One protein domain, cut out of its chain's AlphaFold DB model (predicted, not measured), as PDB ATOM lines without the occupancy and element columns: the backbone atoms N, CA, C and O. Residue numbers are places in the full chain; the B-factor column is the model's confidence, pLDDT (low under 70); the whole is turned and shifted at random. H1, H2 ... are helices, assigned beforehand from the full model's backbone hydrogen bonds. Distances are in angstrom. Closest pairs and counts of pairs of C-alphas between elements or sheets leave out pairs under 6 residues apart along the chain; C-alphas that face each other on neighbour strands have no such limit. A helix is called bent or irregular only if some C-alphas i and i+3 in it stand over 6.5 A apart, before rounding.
ATOM      1  N   GLU A   4     154.616 121.387 148.118       55.88
ATOM      2  CA  GLU A   4     154.224 122.802 148.148       55.88
ATOM      3  C   GLU A   4     154.893 123.566 149.294       55.88
ATOM      4  O   GLU A   4     155.392 124.671 149.096       55.88
ATOM      5  N   GLY A   5     155.062 122.928 150.459       56.25
ATOM      6  CA  GLY A   5     155.794 123.519 151.587       56.25
ATOM      7  C   GLY A   5     157.275 123.801 151.295       56.25
ATOM      8  O   GLY A   5     157.868 124.700 151.889       56.25
ATOM      9  N   ARG A   6     157.880 123.089 150.331       54.84
ATOM     10  CA  ARG A   6     159.283 123.291 149.931       54.84
ATOM     11  C   ARG A   6     159.465 124.507 149.019       54.84
ATOM     12  O   ARG A   6     160.549 125.087 148.991       54.84
ATOM     13  N   ILE A   7     158.418 124.899 148.291       58.94
ATOM     14  CA  ILE A   7     158.437 126.062 147.394       58.94
ATOM     15  C   ILE A   7     158.343 127.356 148.207       58.94
ATOM     16  O   ILE A   7     159.105 128.287 147.955       58.94
ATOM     17  N   ILE A   8     157.507 127.377 149.250       56.94
ATOM     18  CA  ILE A   8     157.307 128.561 150.098       56.94
ATOM     19  C   ILE A   8     158.602 128.936 150.845       56.94
ATOM     20  O   ILE A   8     158.970 130.107 150.893       56.94
ATOM     21  N   MET A   9     159.373 127.953 151.332       54.78
ATOM     22  CA  MET A   9     160.668 128.220 151.981       54.78
ATOM     23  C   MET A   9     161.747 128.765 151.029       54.78
ATOM     24  O   MET A   9     162.698 129.397 151.486       54.78
ATOM     25  N   LYS A  10     161.622 128.550 149.713       54.19
ATOM     26  CA  LYS A  10     162.636 128.958 148.725       54.19
ATOM     27  C   LYS A  10     162.449 130.392 148.213       54.19
ATOM     28  O   LYS A  10     163.360 130.929 147.591       54.19
ATOM     29  N   LEU A  11     161.306 131.019 148.503       58.62
ATOM     30  CA  LEU A  11     160.988 132.398 148.113       58.62
ATOM     31  C   LEU A  11     161.456 133.461 149.116       58.62
ATOM     32  O   LEU A  11     161.430 134.647 148.794       58.62
ATOM     33  N   MET A  12     161.947 133.067 150.295       57.06
ATOM     34  CA  MET A  12     162.519 134.005 151.260       57.06
ATOM     35  C   MET A  12     163.956 134.360 150.849       57.06
ATOM     36  O   MET A  12     164.943 133.894 151.424       57.06
ATOM     37  N   GLY A  13     164.079 135.157 149.785       54.56
ATOM     38  CA  GLY A  13     165.340 135.751 149.364       54.56
ATOM     39  C   GLY A  13     165.965 136.482 150.547       54.56
ATOM     40  O   GLY A  13     165.384 137.421 151.083       54.56
ATOM     41  N   ARG A  14     167.143 136.018 150.980       52.47
ATOM     42  CA  ARG A  14     167.947 136.656 152.028       52.47
ATOM     43  C   ARG A  14     168.195 138.098 151.599       52.47
ATOM     44  O   ARG A  14     169.070 138.344 150.769       52.47
ATOM     45  N   TYR A  15     167.427 139.037 152.145       60.38
ATOM     46  CA  TYR A  15     167.637 140.459 151.925       60.38
ATOM     47  C   TYR A  15     168.926 140.847 152.649       60.38
ATOM     48  O   TYR A  15     168.947 141.224 153.819       60.38
ATOM     49  N   ARG A  16     170.055 140.632 151.974       53.09
ATOM     50  CA  ARG A  16     171.365 141.030 152.459       53.09
ATOM     51  C   ARG A  16     171.475 142.511 152.161       53.09
ATOM     52  O   ARG A  16     171.635 142.894 151.008       53.09
ATOM     53  N   VAL A  17     171.360 143.341 153.191       54.81
ATOM     54  CA  VAL A  17     171.576 144.784 153.079       54.81
ATOM     55  C   VAL A  17     173.039 144.997 152.673       54.81
ATOM     56  O   VAL A  17     173.938 144.989 153.506       54.81
ATOM     57  N   VAL A  18     173.304 145.096 151.365       61.22
ATOM     58  CA  VAL A  18     174.669 145.106 150.797       61.22
ATOM     59  C   VAL A  18     175.439 146.365 151.215       61.22
ATOM     60  O   VAL A  18     176.666 146.380 151.216       61.22
ATOM     61  N   LYS A  19     174.726 147.433 151.597       64.19
ATOM     62  CA  LYS A  19     175.302 148.701 152.059       64.19
ATOM     63  C   LYS A  19     174.491 149.235 153.245       64.19
ATOM     64  O   LYS A  19     173.585 150.039 153.015       64.19
ATOM     65  N   PRO A  20     174.792 148.817 154.492       65.56
ATOM     66  CA  PRO A  20     174.013 149.202 155.672       65.56
ATOM     67  C   PRO A  20     173.904 150.723 155.791       65.56
ATOM     68  O   PRO A  20     172.817 151.231 156.007       65.56
ATOM     69  N   VAL A  21     174.978 151.459 155.492       72.44
ATOM     70  CA  VAL A  21     174.995 152.932 155.513       72.44
ATOM     71  C   VAL A  21     173.952 153.554 154.578       72.44
ATOM     72  O   VAL A  21     173.203 154.428 154.991       72.44
ATOM     73  N   ARG A  22     173.852 153.092 153.322       76.06
ATOM     74  CA  ARG A  22     172.879 153.647 152.358       76.06
ATOM     75  C   ARG A  22     171.446 153.295 152.745       76.06
ATOM     76  O   ARG A  22     170.558 154.112 152.561       76.06
ATOM     77  N   PHE A  23     171.241 152.106 153.304       78.31
ATOM     78  CA  PHE A  23     169.940 151.683 153.809       78.31
ATOM     79  C   PHE A  23     169.512 152.496 155.039       78.31
ATOM     80  O   PHE A  23     168.388 152.984 155.078       78.31
ATOM     81  N   PHE A  24     170.426 152.729 155.986       82.38
ATOM     82  CA  PHE A  24     170.187 153.597 157.140       82.38
ATOM     83  C   PHE A  24     169.884 155.036 156.719       82.38
ATOM     84  O   PHE A  24     168.941 155.617 157.240       82.38
ATOM     85  N   VAL A  25     170.609 155.592 155.741       85.88
ATOM     86  CA  VAL A  25     170.328 156.940 155.213       85.88
ATOM     87  C   VAL A  25     168.945 157.002 154.559       85.88
ATOM     88  O   VAL A  25     168.202 157.941 154.819       85.88
ATOM     89  N   CYS A  26     168.554 155.998 153.766       85.56
ATOM     90  CA  CYS A  26     167.211 155.948 153.181       85.56
ATOM     91  C   CYS A  26     166.108 155.875 154.249       85.56
ATOM     92  O   CYS A  26     165.116 156.591 154.137       85.56
ATOM     93  N   ILE A  27     166.290 155.058 155.292       86.94
ATOM     94  CA  ILE A  27     165.344 154.983 156.414       86.94
ATOM     95  C   ILE A  27     165.273 156.320 157.153       86.94
ATOM     96  O   ILE A  27     164.181 156.791 157.447       86.94
ATOM     97  N   LEU A  28     166.415 156.955 157.415       89.69
ATOM     98  CA  LEU A  28     166.474 158.224 158.137       89.69
ATOM     99  C   LEU A  28     165.747 159.333 157.362       89.69
ATOM    100  O   LEU A  28     164.928 160.038 157.943       89.69
ATOM    101  N   ILE A  29     165.953 159.422 156.042       89.50
ATOM    102  CA  ILE A  29     165.227 160.361 155.169       89.50
ATOM    103  C   ILE A  29     163.718 160.086 155.201       89.50
ATOM    104  O   ILE A  29     162.927 161.021 155.293       89.50
ATOM    105  N   MET A  30     163.310 158.815 155.158       88.88
ATOM    106  CA  MET A  30     161.897 158.433 155.204       88.88
ATOM    107  C   MET A  30     161.246 158.802 156.544       88.88
ATOM    108  O   MET A  30     160.133 159.321 156.557       88.88
ATOM    109  N   VAL A  31     161.948 158.590 157.660       91.50
ATOM    110  CA  VAL A  31     161.483 158.971 159.002       91.50
ATOM    111  C   VAL A  31     161.385 160.488 159.135       91.50
ATOM    112  O   VAL A  31     160.375 160.980 159.629       91.50
ATOM    113  N   MET A  32     162.379 161.241 158.650       88.94
ATOM    114  CA  MET A  32     162.309 162.705 158.669       88.94
ATOM    115  C   MET A  32     161.153 163.228 157.811       88.94
ATOM    116  O   MET A  32     160.382 164.054 158.291       88.94
ATOM    117  N   GLY A  33     160.964 162.698 156.601       88.31
ATOM    118  CA  GLY A  33     159.842 163.079 155.736       88.31
ATOM    119  C   GLY A  33     158.470 162.730 156.323       88.31
ATOM    120  O   GLY A  33     157.520 163.494 156.181       88.31
ATOM    121  N   LEU A  34     158.356 161.604 157.032       88.00
ATOM    122  CA  LEU A  34     157.128 161.266 157.749       88.00
ATOM    123  C   LEU A  34     156.903 162.202 158.942       88.00
ATOM    124  O   LEU A  34     155.780 162.641 159.170       88.00
ATOM    125  N   SER A  35     157.960 162.539 159.685       85.19
ATOM    126  CA  SER A  35     157.858 163.438 160.837       85.19
ATOM    127  C   SER A  35     157.404 164.846 160.441       85.19
ATOM    128  O   SER A  35     156.561 165.419 161.126       85.19
ATOM    129  N   THR A  36     157.875 165.373 159.304       83.81
ATOM    130  CA  THR A  36     157.425 166.672 158.792       83.81
ATOM    131  C   THR A  36     155.974 166.617 158.329       83.81
ATOM    132  O   THR A  36     155.215 167.526 158.646       83.81
ATOM    133  N   LEU A  37     155.548 165.537 157.665       83.62
ATOM    134  CA  LEU A  37     154.149 165.352 157.271       83.62
ATOM    135  C   LEU A  37     153.216 165.319 158.491       83.62
ATOM    136  O   LEU A  37     152.199 166.009 158.520       83.62
ATOM    137  N   LEU A  38     153.581 164.556 159.523       83.81
ATOM    138  CA  LEU A  38     152.813 164.498 160.767       83.81
ATOM    139  C   LEU A  38     152.760 165.865 161.454       83.81
ATOM    140  O   LEU A  38     151.696 166.269 161.909       83.81
ATOM    141  N   PHE A  39     153.867 166.608 161.461       81.38
ATOM    142  CA  PHE A  39     153.901 167.966 161.998       81.38
ATOM    143  C   PHE A  39     153.037 168.946 161.189       81.38
ATOM    144  O   PHE A  39     152.442 169.840 161.764       81.38
ATOM    145  N   THR A  40     152.891 168.779 159.871       76.94
ATOM    146  CA  THR A  40     151.992 169.647 159.084       76.94
ATOM    147  C   THR A  40     150.507 169.365 159.312       76.94
ATOM    148  O   THR A  40     149.695 170.268 159.161       76.94
ATOM    149  N   VAL A  41     150.141 168.125 159.659       77.00
ATOM    150  CA  VAL A  41     148.735 167.718 159.851       77.00
ATOM    151  C   VAL A  41     148.288 167.871 161.308       77.00
ATOM    152  O   VAL A  41     147.139 168.219 161.559       77.00
ATOM    153  N   PHE A  42     149.182 167.598 162.260       73.31
ATOM    154  CA  PHE A  42     148.896 167.593 163.701       73.31
ATOM    155  C   PHE A  42     149.685 168.637 164.488       73.31
ATOM    156  O   PHE A  42     149.507 168.749 165.701       73.31
ATOM    157  N   GLY A  43     150.612 169.349 163.848       67.88
ATOM    158  CA  GLY A  43     151.321 170.440 164.502       67.88
ATOM    159  C   GLY A  43     150.364 171.576 164.841       67.88
ATOM    160  O   GLY A  43     149.281 171.669 164.257       67.88
TER     161      GLY A  43
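What this domain is: This is residues 4 to 43 of the 109 residues of the protein "LysM peptidoglycan-binding domain-containing protein" of Mogibacterium kristiansenii (UniProt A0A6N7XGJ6). One long helix, H2, makes one arm of a wide open V, and the other arm is an outstretched link, residues 9 to 19, with the short helix H1 at its far end. The corner of the V lies where the link meets H2, and the two arms do not fold back on each other. The printed part has 40 residues with two named helices, H1 then H2 along the chain, and no named strand; the class is all helix. It is extended, with a radius of gyration of the C-alphas of 17.2 A and spans of 50 by 25 by 5 A.

How they stand to each other: Start from H2, residues 20 to 42, the longest helix, and go back along the link to H1, residues 4 to 8. H1 and H2 are apart: no C-alpha of the one is within 8 A of the other. Residues 4 to 43 stand free, with no C-alpha 8 or more residues away along the chain within 10 A. Look at the backbone O and N atoms: every O i to N i+4 pair is within hydrogen-bond range in H1 and H2.

Where its parts are: Find C-alpha 20 of Pro 20 at (174.013, 149.202, 155.672); from there H2 runs 32.1 A to C-alpha 42 of Phe 42 at (148.896, 167.593, 163.701). H1 begins at C-alpha 4 of Glu 4, at (154.224, 122.802, 148.148), and reaches C-alpha 8 of Ile 8 after 6.8 A. Neither helix is bent.

The domain as a whole: The C-alphas of Glu 4 and Gly 43, the two farthest apart, are 50.5 A from each other. The printed part has no cut, and the link from H1 to H2, 11 residues, is long. In the B-factor column of this predicted model, the mean pLDDT of the printed part is 72.0; residues 4 to 20 and residue 43 are under 70.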